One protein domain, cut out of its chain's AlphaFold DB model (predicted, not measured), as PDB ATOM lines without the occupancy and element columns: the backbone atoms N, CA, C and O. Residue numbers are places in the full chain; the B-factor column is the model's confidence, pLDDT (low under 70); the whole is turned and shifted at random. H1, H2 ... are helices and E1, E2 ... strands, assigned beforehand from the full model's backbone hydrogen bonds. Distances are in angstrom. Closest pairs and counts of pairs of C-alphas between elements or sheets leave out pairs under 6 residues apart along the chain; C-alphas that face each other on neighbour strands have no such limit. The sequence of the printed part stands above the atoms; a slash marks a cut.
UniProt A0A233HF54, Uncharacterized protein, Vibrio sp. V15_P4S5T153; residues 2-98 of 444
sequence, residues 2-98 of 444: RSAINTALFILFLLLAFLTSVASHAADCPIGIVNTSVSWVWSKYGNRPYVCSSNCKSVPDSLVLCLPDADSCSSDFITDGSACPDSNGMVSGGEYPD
ATOM      1  N   ARG A   2     225.969 172.923 223.569       59.22
ATOM      2  CA  ARG A   2     225.614 173.074 222.134       59.22
ATOM      3  C   ARG A   2     224.210 172.567 221.750       59.22
ATOM      4  O   ARG A   2     223.566 173.165 220.901       59.22
ATOM      5  N   SER A   3     223.716 171.508 222.398       65.94
ATOM      6  CA  SER A   3     222.387 170.942 222.103       65.94
ATOM      7  C   SER A   3     221.234 171.882 222.493       65.94
ATOM      8  O   SER A   3     220.350 172.090 221.672       65.94
ATOM      9  N   ALA A   4     221.300 172.527 223.666       68.75
ATOM     10  CA  ALA A   4     220.265 173.453 224.147       68.75
ATOM     11  C   ALA A   4     220.187 174.756 223.328       68.75
ATOM     12  O   ALA A   4     219.102 175.272 223.080       68.75
ATOM     13  N   ILE A   5     221.333 175.263 222.860       75.94
ATOM     14  CA  ILE A   5     221.388 176.459 222.005       75.94
ATOM     15  C   ILE A   5     220.759 176.170 220.635       75.94
ATOM     16  O   ILE A   5     219.981 176.979 220.139       75.94
ATOM     17  N   ASN A   6     221.019 174.993 220.059       72.81
ATOM     18  CA  ASN A   6     220.409 174.605 218.787       72.81
ATOM     19  C   ASN A   6     218.897 174.367 218.906       72.81
ATOM     20  O   ASN A   6     218.173 174.689 217.970       72.81
ATOM     21  N   THR A   7     218.400 173.860 220.041       76.81
ATOM     22  CA  THR A   7     216.946 173.725 220.257       76.81
ATOM     23  C   THR A   7     216.280 175.085 220.436       76.81
ATOM     24  O   THR A   7     215.230 175.321 219.850       76.81
ATOM     25  N   ALA A   8     216.906 176.004 221.177       74.25
ATOM     26  CA  ALA A   8     216.392 177.362 221.344       74.25
ATOM     27  C   ALA A   8     216.359 178.136 220.015       74.25
ATOM     28  O   ALA A   8     215.364 178.787 219.719       74.25
ATOM     29  N   LEU A   9     217.399 178.013 219.181       75.62
ATOM     30  CA  LEU A   9     217.429 178.609 217.840       75.62
ATOM     31  C   LEU A   9     216.368 178.009 216.916       75.62
ATOM     32  O   LEU A   9     215.740 178.747 216.166       75.62
ATOM     33  N   PHE A  10     216.129 176.698 216.991       77.81
ATOM     34  CA  PHE A  10     215.103 176.047 216.177       77.81
ATOM     35  C   PHE A  10     213.690 176.468 216.596       77.81
ATOM     36  O   PHE A  10     212.859 176.738 215.738       77.81
ATOM     37  N   ILE A  11     213.431 176.599 217.902       77.94
ATOM     38  CA  ILE A  11     212.154 177.105 218.430       77.94
ATOM     39  C   ILE A  11     211.973 178.588 218.090       77.94
ATOM     40  O   ILE A  11     210.876 178.985 217.714       77.94
ATOM     41  N   LEU A  12     213.034 179.400 218.158       75.62
ATOM     42  CA  LEU A  12     212.995 180.805 217.742       75.62
ATOM     43  C   LEU A  12     212.694 180.927 216.243       75.62
ATOM     44  O   LEU A  12     211.879 181.755 215.854       75.62
ATOM     45  N   PHE A  13     213.307 180.083 215.408       75.75
ATOM     46  CA  PHE A  13     213.052 180.054 213.969       75.75
ATOM     47  C   PHE A  13     211.630 179.577 213.654       75.75
ATOM     48  O   PHE A  13     210.989 180.128 212.770       75.75
ATOM     49  N   LEU A  14     211.102 178.612 214.417       70.94
ATOM     50  CA  LEU A  14     209.705 178.178 214.330       70.94
ATOM     51  C   LEU A  14     208.738 179.285 214.761       70.94
ATOM     52  O   LEU A  14     207.760 179.521 214.066       70.94
ATOM     53  N   LEU A  15     209.022 180.001 215.852       69.19
ATOM     54  CA  LEU A  15     208.223 181.146 216.300       69.19
ATOM     55  C   LEU A  15     208.259 182.292 215.284       69.19
ATOM     56  O   LEU A  15     207.214 182.856 214.990       69.19
ATOM     57  N   LEU A  16     209.424 182.599 214.707       66.81
ATOM     58  CA  LEU A  16     209.568 183.579 213.626       66.81
ATOM     59  C   LEU A  16     208.817 183.137 212.365       66.81
ATOM     60  O   LEU A  16     208.111 183.947 211.777       66.81
ATOM     61  N   ALA A  17     208.897 181.858 211.993       60.78
ATOM     62  CA  ALA A  17     208.161 181.306 210.860       60.78
ATOM     63  C   ALA A  17     206.640 181.365 211.083       60.78
ATOM     64  O   ALA A  17     205.913 181.769 210.178       60.78
ATOM     65  N   PHE A  18     206.166 181.049 212.295       56.28
ATOM     66  CA  PHE A  18     204.760 181.190 212.683       56.28
ATOM     67  C   PHE A  18     204.313 182.659 212.756       56.28
ATOM     68  O   PHE A  18     203.209 182.975 212.339       56.28
ATOM     69  N   LEU A  19     205.166 183.587 213.197       55.00
ATOM     70  CA  LEU A  19     204.871 185.026 213.160       55.00
ATOM     71  C   LEU A  19     204.795 185.559 211.720       55.00
ATOM     72  O   LEU A  19     203.974 186.427 211.440       55.00
ATOM     73  N   THR A  20     205.589 185.017 210.788       53.56
ATOM     74  CA  THR A  20     205.505 185.376 209.360       53.56
ATOM     75  C   THR A  20     204.358 184.696 208.610       53.56
ATOM     76  O   THR A  20     203.896 185.246 207.614       53.56
ATOM     77  N   SER A  21     203.862 183.538 209.066       47.72
ATOM     78  CA  SER A  21     202.735 182.839 208.427       47.72
ATOM     79  C   SER A  21     201.362 183.311 208.909       47.72
ATOM     80  O   SER A  21     200.375 183.083 208.219       47.72
ATOM     81  N   VAL A  22     201.288 184.020 210.041       48.97
ATOM     82  CA  VAL A  22     200.059 184.695 210.508       48.97
ATOM     83  C   VAL A  22     199.959 186.130 209.955       48.97
ATOM     84  O   VAL A  22     198.938 186.789 210.105       48.97
ATOM     85  N   ALA A  23     200.978 186.601 209.228       40.81
ATOM     86  CA  ALA A  23     200.979 187.893 208.540       40.81
ATOM     87  C   ALA A  23     200.464 187.823 207.083       40.81
ATOM     88  O   ALA A  23     200.638 188.777 206.324       40.81
ATOM     89  N   SER A  24     199.820 186.724 206.666       41.41
ATOM     90  CA  SER A  24     199.086 186.686 205.396       41.41
ATOM     91  C   SER A  24     197.717 187.353 205.553       41.41
ATOM     92  O   SER A  24     196.724 186.700 205.855       41.41
ATOM     93  N   HIS A  25     197.717 188.671 205.358       44.47
ATOM     94  CA  HIS A  25     196.641 189.491 204.794       44.47
ATOM     95  C   HIS A  25     195.193 189.083 205.133       44.47
ATOM     96  O   HIS A  25     194.461 188.595 204.276       44.47
ATOM     97  N   ALA A  26     194.745 189.393 206.347       43.53
ATOM     98  CA  ALA A  26     193.361 189.797 206.565       43.53
ATOM     99  C   ALA A  26     193.381 191.319 206.749       43.53
ATOM    100  O   ALA A  26     194.136 191.827 207.576       43.53
ATOM    101  N   ALA A  27     192.636 192.059 205.929       52.38
ATOM    102  CA  ALA A  27     192.410 193.473 206.187       52.38
ATOM    103  C   ALA A  27     191.678 193.572 207.537       52.38
ATOM    104  O   ALA A  27     190.536 193.130 207.635       52.38
ATOM    105  N   ASP A  28     192.347 194.075 208.578       61.34
ATOM    106  CA  ASP A  28     191.706 194.375 209.862       61.34
ATOM    107  C   ASP A  28     190.755 195.552 209.636       61.34
ATOM    108  O   ASP A  28     191.128 196.723 209.723       61.34
ATOM    109  N   CYS A  29     189.523 195.229 209.255       73.06
ATOM    110  CA  CYS A  29     188.490 196.212 209.012       73.06
ATOM    111  C   CYS A  29     187.829 196.587 210.340       73.06
ATOM    112  O   CYS A  29     187.194 195.737 210.967       73.06
ATOM    113  N   PRO A  30     187.967 197.844 210.803       75.19
ATOM    114  CA  PRO A  30     187.339 198.275 212.044       75.19
ATOM    115  C   PRO A  30     185.819 198.205 211.895       75.19
ATOM    116  O   PRO A  30     185.276 198.689 210.906       75.19
ATOM    117  N   ILE A  31     185.128 197.614 212.869       76.19
ATOM    118  CA  ILE A  31     183.661 197.525 212.891       76.19
ATOM    119  C   ILE A  31     183.089 198.809 213.497       76.19
ATOM    120  O   ILE A  31     183.575 199.271 214.531       76.19
ATOM    121  N   GLY A  32     182.033 199.359 212.895       73.69
ATOM    122  CA  GLY A  32     181.253 200.449 213.491       73.69
ATOM    123  C   GLY A  32     181.700 201.871 213.135       73.69
ATOM    124  O   GLY A  32     181.268 202.815 213.795       73.69
ATOM    125  N   ILE A  33     182.543 202.055 212.115       75.50
ATOM    126  CA  ILE A  33     182.843 203.391 211.585       75.50
ATOM    127  C   ILE A  33     181.675 203.826 210.703       75.50
ATOM    128  O   ILE A  33     181.375 203.167 209.708       75.50
ATOM    129  N   VAL A  34     181.030 204.930 211.081       74.56
ATOM    130  CA  VAL A  34     179.928 205.530 210.323       74.56
ATOM    131  C   VAL A  34     180.496 206.514 209.305       74.56
ATOM    132  O   VAL A  34     181.097 207.522 209.674       74.56
ATOM    133  N   ASN A  35     180.274 206.237 208.024       66.69
ATOM    134  CA  ASN A  35     180.469 207.192 206.944       66.69
ATOM    135  C   ASN A  35     179.153 207.949 206.737       66.69
ATOM    136  O   ASN A  35     178.122 207.341 206.443       66.69
ATOM    137  N   THR A  36     179.189 209.267 206.927       63.66
ATOM    138  CA  THR A  36     177.992 210.115 206.897       63.66
ATOM    139  C   THR A  36     177.421 210.252 205.487       63.66
ATOM    140  O   THR A  36     178.130 210.673 204.574       63.66
ATOM    141  N   SER A  37     176.131 209.940 205.371       67.31
ATOM    142  CA  SER A  37     175.161 210.186 204.305       67.31
ATOM    143  C   SER A  37     175.698 210.060 202.882       67.31
ATOM    144  O   SER A  37     176.069 211.045 202.243       67.31
ATOM    145  N   VAL A  38     175.646 208.843 202.346       78.31
ATOM    146  CA  VAL A  38     175.942 208.562 200.937       78.31
ATOM    147  C   VAL A  38     174.624 208.450 200.169       78.31
ATOM    148  O   VAL A  38     173.675 207.815 200.632       78.31
ATOM    149  N   SER A  39     174.549 209.075 198.994       82.31
ATOM    150  CA  SER A  39     173.421 208.956 198.061       82.31
ATOM    151  C   SER A  39     173.821 208.163 196.818       82.31
ATOM    152  O   SER A  39     174.920 208.362 196.299       82.31
ATOM    153  N   TRP A  40     172.933 207.311 196.312       83.56
ATOM    154  CA  TRP A  40     173.164 206.496 195.118       83.56
ATOM    155  C   TRP A  40     171.910 206.353 194.255       83.56
ATOM    156  O   TRP A  40     170.799 206.640 194.693       83.56
ATOM    157  N   VAL A  41     172.105 205.895 193.018       81.06
ATOM    158  CA  VAL A  41     171.027 205.663 192.047       81.06
ATOM    159  C   VAL A  41     170.395 204.291 192.286       81.06
ATOM    160  O   VAL A  41     171.108 203.280 192.253       81.06
ATOM    161  N   TRP A  42     169.080 204.240 192.522       77.00
ATOM    162  CA  TRP A  42     168.382 203.001 192.893       77.00
ATOM    163  C   TRP A  42     168.404 201.978 191.750       77.00
ATOM    164  O   TRP A  42     168.789 200.828 191.964       77.00
ATOM    165  N   SER A  43     168.100 202.395 190.521       75.81
ATOM    166  CA  SER A  43     168.106 201.536 189.330       75.81
ATOM    167  C   SER A  43     169.462 200.882 189.046       75.81
ATOM    168  O   SER A  43     169.515 199.780 188.503       75.81
ATOM    169  N   LYS A  44     170.566 201.528 189.444       77.62
ATOM    170  CA  LYS A  44     171.931 201.047 189.191       77.62
ATOM    171  C   LYS A  44     172.478 200.170 190.314       77.62
ATOM    172  O   LYS A  44     173.180 199.199 190.038       77.62
ATOM    173  N   TYR A  45     172.201 200.521 191.568       79.44
ATOM    174  CA  TYR A  45     172.850 199.896 192.726       79.44
ATOM    175  C   TYR A  45     171.898 199.118 193.645       79.44
ATOM    176  O   TYR A  45     172.367 198.471 194.580       79.44
ATOM    177  N   GLY A  46     170.592 199.121 193.369       82.31
ATOM    178  CA  GLY A  46     169.581 198.489 194.215       82.31
ATOM    179  C   GLY A  46     169.326 199.267 195.510       82.31
ATOM    180  O   GLY A  46     169.925 200.313 195.770       82.31
ATOM    181  N   ASN A  47     168.386 198.794 196.326       81.31
ATOM    182  CA  ASN A  47     168.013 199.462 197.576       81.31
ATOM    183  C   ASN A  47     168.987 199.196 198.740       81.31
ATOM    184  O   ASN A  47     168.865 199.837 199.781       81.31
ATOM    185  N   ARG A  48     169.942 198.262 198.618       84.25
ATOM    186  CA  ARG A  48     170.916 197.937 199.679       84.25
ATOM    187  C   ARG A  48     172.307 197.624 199.108       84.25
ATOM    188  O   ARG A  48     172.769 196.485 199.232       84.25
ATOM    189  N   PRO A  49     172.992 198.598 198.492       87.94
ATOM    190  CA  PRO A  49     174.359 198.402 198.027       87.94
ATOM    191  C   PRO A  49     175.340 198.314 199.193       87.94
ATOM    192  O   PRO A  49     175.021 198.700 200.313       87.94
ATOM    193  N   TYR A  50     176.563 197.861 198.930       86.38
ATOM    194  CA  TYR A  50     177.674 197.976 199.875       86.38
ATOM    195  C   TYR A  50     178.815 198.784 199.257       86.38
ATOM    196  O   TYR A  50     178.995 198.807 198.041       86.38
ATOM    197  N   VAL A  51     179.579 199.480 200.094       83.81
ATOM    198  CA  VAL A  51     180.697 200.327 199.668       83.81
ATOM    199  C   VAL A  51     182.006 199.709 200.128       83.81
ATOM    200  O   VAL A  51     182.177 199.387 201.303       83.81
ATOM    201  N   CYS A  52     182.936 199.582 199.191       83.75
ATOM    202  CA  CYS A  52     184.288 199.113 199.420       83.75
ATOM    203  C   CYS A  52     185.261 200.283 199.456       83.75
ATOM    204  O   CYS A  52     185.475 200.953 198.445       83.75
ATOM    205  N   SER A  53     185.870 200.505 200.621       76.06
ATOM    206  CA  SER A  53     186.920 201.505 200.809       76.06
ATOM    207  C   SER A  53     188.091 200.881 201.552       76.06
ATOM    208  O   SER A  53     187.916 200.321 202.631       76.06
ATOM    209  N   SER A  54     189.293 200.982 200.982       72.75
ATOM    210  CA  SER A  54     190.530 200.462 201.585       72.75
ATOM    211  C   SER A  54     190.440 198.973 201.953       72.75
ATOM    212  O   SER A  54     190.909 198.563 203.010       72.75
ATOM    213  N   ASN A  55     189.831 198.167 201.072       72.12
ATOM    214  CA  ASN A  55     189.535 196.738 201.264       72.12
ATOM    215  C   ASN A  55     188.532 196.414 202.386       72.12
ATOM    216  O   ASN A  55     188.349 195.238 202.698       72.12
ATOM    217  N   CYS A  56     187.851 197.417 202.943       81.12
ATOM    218  CA  CYS A  56     186.843 197.238 203.980       81.12
ATOM    219  C   CYS A  56     185.435 197.487 203.469       81.12
ATOM    220  O   CYS A  56     185.159 198.483 202.793       81.12
ATOM    221  N   LYS A  57     184.545 196.561 203.827       85.88
ATOM    222  CA  LYS A  57     183.142 196.591 203.448       85.88
ATOM    223  C   LYS A  57     182.340 197.437 204.428       85.88
ATOM    224  O   LYS A  57     182.367 197.225 205.640       85.88
ATOM    225  N   SER A  58     181.603 198.390 203.874       86.19
ATOM    226  CA  SER A  58     180.607 199.183 204.586       86.19
ATOM    227  C   SER A  58     179.227 198.865 204.031       86.19
ATOM    228  O   SER A  58     179.033 198.865 202.815       86.19
ATOM    229  N   VAL A  59     178.267 198.597 204.907       86.12
ATOM    230  CA  VAL A  59     176.871 198.316 204.549       86.12
ATOM    231  C   VAL A  59     175.970 199.466 205.003       86.12
ATOM    232  O   VAL A  59     176.339 200.169 205.943       86.12
ATOM    233  N   PRO A  60     174.811 199.689 204.364       84.38
ATOM    234  CA  PRO A  60     173.892 200.740 204.768       84.38
ATOM    235  C   PRO A  60     173.379 200.446 206.179       84.38
ATOM    236  O   PRO A  60     173.090 199.286 206.500       84.38
ATOM    237  N   ASP A  61     173.255 201.481 207.005       78.88
ATOM    238  CA  ASP A  61     172.573 201.374 208.290       78.88
ATOM    239  C   ASP A  61     171.098 200.966 208.081       78.88
ATOM    240  O   ASP A  61     170.551 200.912 206.978       78.88
ATOM    241  N   SER A  62     170.439 200.638 209.181       71.19
ATOM    242  CA  SER A  62     169.067 200.160 209.292       71.19
ATOM    243  C   SER A  62     168.042 201.029 208.547       71.19
ATOM    244  O   SER A  62     166.976 200.529 208.185       71.19
ATOM    245  N   LEU A  63     168.351 202.312 208.329       74.06
ATOM    246  CA  LEU A  63     167.484 203.289 207.683       74.06
ATOM    247  C   LEU A  63     168.004 203.656 206.284       74.06
ATOM    248  O   LEU A  63     168.858 204.525 206.142       74.06
ATOM    249  N   VAL A  64     167.419 203.044 205.253       81.19
ATOM    250  CA  VAL A  64     167.619 203.444 203.853       81.19
ATOM    251  C   VAL A  64     166.385 204.193 203.354       81.19
ATOM    252  O   VAL A  64     165.273 203.669 203.421       81.19
ATOM    253  N   LEU A  65     166.577 205.404 202.830       79.12
ATOM    254  CA  LEU A  65     165.516 206.212 202.229       79.12
ATOM    255  C   LEU A  65     165.638 206.174 200.702       79.12
ATOM    256  O   LEU A  65     166.565 206.770 200.165       79.12
ATOM    257  N   CYS A  66     164.704 205.514 200.011       80.50
ATOM    258  CA  CYS A  66     164.638 205.468 198.543       80.50
ATOM    259  C   CYS A  66     163.413 206.226 198.019       80.50
ATOM    260  O   CYS A  66     162.292 205.988 198.471       80.50
ATOM    261  N   LEU A  67     163.630 207.127 197.060       75.06
ATOM    262  CA  LEU A  67     162.606 207.927 196.387       75.06
ATOM    263  C   LEU A  67     162.376 207.361 194.970       75.06
ATOM    264  O   LEU A  67     163.230 207.572 194.107       75.06
ATOM    265  N   PRO A  68     161.245 206.672 194.702       66.81
ATOM    266  CA  PRO A  68     160.979 206.037 193.405       66.81
ATOM    267  C   PRO A  68     160.977 207.025 192.234       66.81
ATOM    268  O   PRO A  68     161.554 206.744 191.190       66.81
ATOM    269  N   ASP A  69     160.391 208.209 192.427       64.50
ATOM    270  CA  ASP A  69     160.236 209.218 191.369       64.50
ATOM    271  C   ASP A  69     161.551 209.919 190.990       64.50
ATOM    272  O   ASP A  69     161.655 210.518 189.922       64.50
ATOM    273  N   ALA A  70     162.551 209.871 191.874       64.56
ATOM    274  CA  ALA A  70     163.844 210.530 191.695       64.56
ATOM    275  C   ALA A  70     164.989 209.538 191.429       64.56
ATOM    276  O   ALA A  70     166.142 209.965 191.387       64.56
ATOM    277  N   ASP A  71     164.681 208.239 191.324       79.38
ATOM    278  CA  ASP A  71     165.639 207.135 191.157       79.38
ATOM    279  C   ASP A  71     166.858 207.229 192.098       79.38
ATOM    280  O   ASP A  71     167.994 206.924 191.734       79.38
ATOM    281  N   SER A  72     166.638 207.702 193.328       80.19
ATOM    282  CA  SER A  72     167.713 207.988 194.280       80.19
ATOM    283  C   SER A  72     167.419 207.418 195.659       80.19
ATOM    284  O   SER A  72     166.305 207.511 196.178       80.19
ATOM    285  N   CYS A  73     168.447 206.826 196.258       81.88
ATOM    286  CA  CYS A  73     168.447 206.316 197.620       81.88
ATOM    287  C   CYS A  73     169.550 206.995 198.435       81.88
ATOM    288  O   CYS A  73     170.593 207.363 197.893       81.88
ATOM    289  N   SER A  74     169.348 207.144 199.742       83.81
ATOM    290  CA  SER A  74     170.379 207.632 200.655       83.81
ATOM    291  C   SER A  74     170.340 206.915 202.001       83.81
ATOM    292  O   SER A  74     169.271 206.542 202.491       83.81
ATOM    293  N   SER A  75     171.525 206.700 202.573       84.81
ATOM    294  CA  SER A  75     171.741 206.073 203.877       84.81
ATOM    295  C   SER A  75     173.131 206.423 204.405       84.81
ATOM    296  O   SER A  75     174.063 206.671 203.634       84.81
ATOM    297  N   ASP A  76     173.286 206.359 205.722       83.94
ATOM    298  CA  ASP A  76     174.598 206.234 206.354       83.94
ATOM    299  C   ASP A  76     175.154 204.823 206.120       83.94
ATOM    300  O   ASP A  76     174.385 203.866 205.987       83.94
ATOM    301  N   PHE A  77     176.479 204.690 206.055       85.06
ATOM    302  CA  PHE A  77     177.157 203.402 205.879       85.06
ATOM    303  C   PHE A  77     177.999 203.064 207.102       85.06
ATOM    304  O   PHE A  77     178.734 203.912 207.600       85.06
ATOM    305  N   ILE A  78     177.931 201.813 207.548       84.56
ATOM    306  CA  ILE A  78     178.651 201.300 208.711       84.56
ATOM    307  C   ILE A  78     179.554 200.154 208.269       84.56
ATOM    308  O   ILE A  78     179.123 199.238 207.565       84.56
ATOM    309  N   THR A  79     180.817 200.191 208.684       83.62
ATOM    310  CA  THR A  79     181.756 199.093 208.436       83.62
ATOM    311  C   THR A  79     181.354 197.829 209.205       83.62
ATOM    312  O   THR A  79     181.188 197.862 210.427       83.62
ATOM    313  N   ASP A  80     181.213 196.702 208.495       80.69
ATOM    314  CA  ASP A  80     180.747 195.420 209.063       80.69
ATOM    315  C   ASP A  80     181.892 194.481 209.495       80.69
ATOM    316  O   ASP A  80     181.648 193.398 210.023       80.69
ATOM    317  N   GLY A  81     183.145 194.909 209.303       75.69
ATOM    318  CA  GLY A  81     184.350 194.135 209.619       75.69
ATOM    319  C   GLY A  81     184.751 193.118 208.553       75.69
ATOM    320  O   GLY A  81     185.762 192.439 208.715       75.69
ATOM    321  N   SER A  82     184.003 193.017 207.454       81.06
ATOM    322  CA  SER A  82     184.317 192.108 206.352       81.06
ATOM    323  C   SER A  82     185.297 192.745 205.368       81.06
ATOM    324  O   SER A  82     185.229 193.942 205.069       81.06
ATOM    325  N   ALA A  83     186.174 191.915 204.802       77.44
ATOM    326  CA  ALA A  83     186.989 192.301 203.659       77.44
ATOM    327  C   ALA A  83     186.123 192.401 202.394       77.44
ATOM    328  O   ALA A  83     185.200 191.606 202.189       77.44
ATOM    329  N   CYS A  84     186.428 193.372 201.540       78.81
ATOM    330  CA  CYS A  84     185.740 193.529 200.266       78.81
ATOM    331  C   CYS A  84     186.195 192.494 199.225       78.81
ATOM    332  O   CYS A  84     187.399 192.275 199.089       78.81
ATOM    333  N   PRO A  85     185.257 191.880 198.480       67.44
ATOM    334  CA  PRO A  85     185.587 190.934 197.415       67.44
ATOM    335  C   PRO A  85     186.084 191.618 196.128       67.44
ATOM    336  O   PRO A  85     186.869 191.018 195.400       67.44
ATOM    337  N   ASP A  86     185.666 192.864 195.878       64.31
ATOM    338  CA  ASP A  86     185.903 193.608 194.633       64.31
ATOM    339  C   ASP A  86     186.782 194.859 194.847       64.31
ATOM    340  O   ASP A  86     187.076 195.254 195.980       64.31
ATOM    341  N   SER A  87     187.213 195.504 193.752       66.69
ATOM    342  CA  SER A  87     187.966 196.768 193.802       66.69
ATOM    343  C   SER A  87     187.170 197.885 194.491       66.69
ATOM    344  O   SER A  87     185.941 197.867 194.490       66.69
ATOM    345  N   ASN A  88     187.869 198.882 195.052       74.69
ATOM    346  CA  ASN A  88     187.243 200.020 195.741       74.69
ATOM    347  C   ASN A  88     186.112 200.638 194.898       74.69
ATOM    348  O   ASN A  88     186.301 200.918 193.715       74.69
ATOM    349  N   GLY A  89     184.954 200.867 195.515       76.44
ATOM    350  CA  GLY A  89     183.757 201.336 194.820       76.44
ATOM    351  C   GLY A  89     182.460 200.900 195.495       76.44
ATOM    352  O   GLY A  89     182.460 200.143 196.465       76.44
ATOM    353  N   MET A  90     181.340 201.407 194.987       82.19
ATOM    354  CA  MET A  90     180.008 200.966 195.397       82.19
ATOM    355  C   MET A  90     179.587 199.770 194.546       82.19
ATOM    356  O   MET A  90     179.618 199.842 193.318       82.19
ATOM    357  N   VAL A  91     179.179 198.691 195.205       82.25
ATOM    358  CA  VAL A  91     178.715 197.461 194.566       82.25
ATOM    359  C   VAL A  91     177.223 197.304 194.814       82.25
ATOM    360  O   VAL A  91     176.725 197.582 195.909       82.25
ATOM    361  N   SER A  92     176.502 196.893 193.773       82.81
ATOM    362  CA  SER A  92     175.053 196.784 193.815       82.81
ATOM    363  C   SER A  92     174.575 195.679 194.763       82.81
ATOM    364  O   SER A  92     175.240 194.660 194.961       82.81
ATOM    365  N   GLY A  93     173.412 195.891 195.376       78.44
ATOM    366  CA  GLY A  93     172.832 194.955 196.329       78.44
ATOM    367  C   GLY A  93     171.379 195.273 196.676       78.44
ATOM    368  O   GLY A  93     170.908 196.401 196.534       78.44
ATOM    369  N   GLY A  94     170.666 194.252 197.153       81.12
ATOM    370  CA  GLY A  94     169.242 194.344 197.461       81.12
ATOM    371  C   GLY A  94     168.345 194.212 196.229       81.12
ATOM    372  O   GLY A  94     168.701 193.551 195.254       81.12
ATOM    373  N   GLU A  95     167.163 194.812 196.310       78.50
ATOM    374  CA  GLU A  95     166.128 194.783 195.279       78.50
ATOM    375  C   GLU A  95     166.206 196.030 194.390       78.50
ATOM    376  O   GLU A  95     166.476 197.148 194.851       78.50
ATOM    377  N   TYR A  96     165.952 195.822 193.103       78.19
ATOM    378  CA  TYR A  96     165.842 196.870 192.093       78.19
ATOM    379  C   TYR A  96     164.375 197.299 191.963       78.19
ATOM    380  O   TYR A  96     163.492 196.515 192.314       78.19
ATOM    381  N   PRO A  97     164.090 198.523 191.489       70.12
ATOM    382  CA  PRO A  97     162.714 198.941 191.250       70.12
ATOM    383  C   PRO A  97     162.043 198.017 190.222       70.12
ATOM    384  O   PRO A  97     162.650 197.683 189.200       70.12
ATOM    385  N   ASP A  98     160.798 197.612 190.488       60.72
ATOM    386  CA  ASP A  98     160.005 196.809 189.554       60.72
ATOM    387  C   ASP A  98     159.829 197.576 188.237       60.72
ATOM    388  O   ASP A  98     159.217 198.647 188.187       60.72
TER     389      ASP A  98
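Overview. This is residues 2 to 98 of the 444 residues of an uncharacterized protein of Vibrio sp. V15_P4S5T153 (UniProt A0A233HF54). What shape do the parts make? A long helix, H1, sticks out with residues 22 to 25 from a small strand-built head, like a handle. The head is one strongly twisted, branched sheet of six strands in which the long, bending E5 runs between E1 on one side and E3 and E4 on the other; E2 and then E6 continue beyond E3, and the short helix H2 sits beside the strands. What are the counts and the size? The 97 printed residues include two named helices and six named strands; along the chain H1 comes first, then E1, then H2, and after it E2, E3, E4, E5 and E6; the neighbour pairs E1 and E5, E2 and E3, E2 and E6, E3 and E5, and E4 and E5 are antiparallel, and the class is mixed, helices and strands. The whole is extended, with a radius of gyration of the C-alphas of 21.9 A and spans of 81 by 20 by 16 A, and the free helix makes much of the length.

Along the chain. Where does the first element run? H1 holds residues 2 to 21, from C-alpha 2 at (225.614, 173.074, 222.134) to C-alpha 21 at (202.735, 182.839, 208.427), 28.4 A. What follows it? E1, residues 34 to 41, spans 20.3 A and bends by 58 degrees at residue 37. H2 is residues 42 to 45, E2 residues 50 to 53, E3 residues 56 to 60, 13.4 A, and E4 residues 65 to 67. Which elements come last? E5, residues 72 to 83, spans 26.6 A and bends by 81 degrees at residue 80; E6, residues 89 to 91, ends with C-alpha 91 at (178.715, 197.461, 194.566).

Arrangement. How does H1 stand to the sheet? It is not on it, with 0 pairs of C-alphas within 10 A; every O i to N i+4 pair in H1 is within hydrogen-bond range, while H2 is too short for such a pair. How does E5 meet its neighbours? Its pairing is staggered: E1 pairs with residues 72 to 78, N 35 and O 77 being 2.8 A apart; E4 with residues 72 to 74, N 67 and O 72 at 2.8 A, as a hairpin; and E3 with residues 77 to 83, N 78 and O 59 at 2.8 A. What continues from E3? E2 and E3 form a hairpin, with N 51 and O 58 at 2.8 A, and E6 lies on the other side of E2, with N 52 and O 89 at 2.8 A. Where is H2? It stands at the sheet's level, its height 0.6 A; its closest C-alphas to E5 are those of Trp 42 and Ser 72, 5.2 A apart.

Size, cuts and confidence. How large is it? The C-alphas farthest apart, those of Arg 2 and Asp 69, are 80.8 A apart; without free residues 2 to 25 the body spans 40 by 21 by 14 A. Which links are long, and is there a cut? The link from H1 to E1, 12 residues, is long, and the printed part has no cut. Where is confidence low? Residues 2 to 4, 15 to 28, 35 to 37, 68 to 70, 85 to 87 and 98 are under 70; the mean pLDDT of the printed part is 73.5.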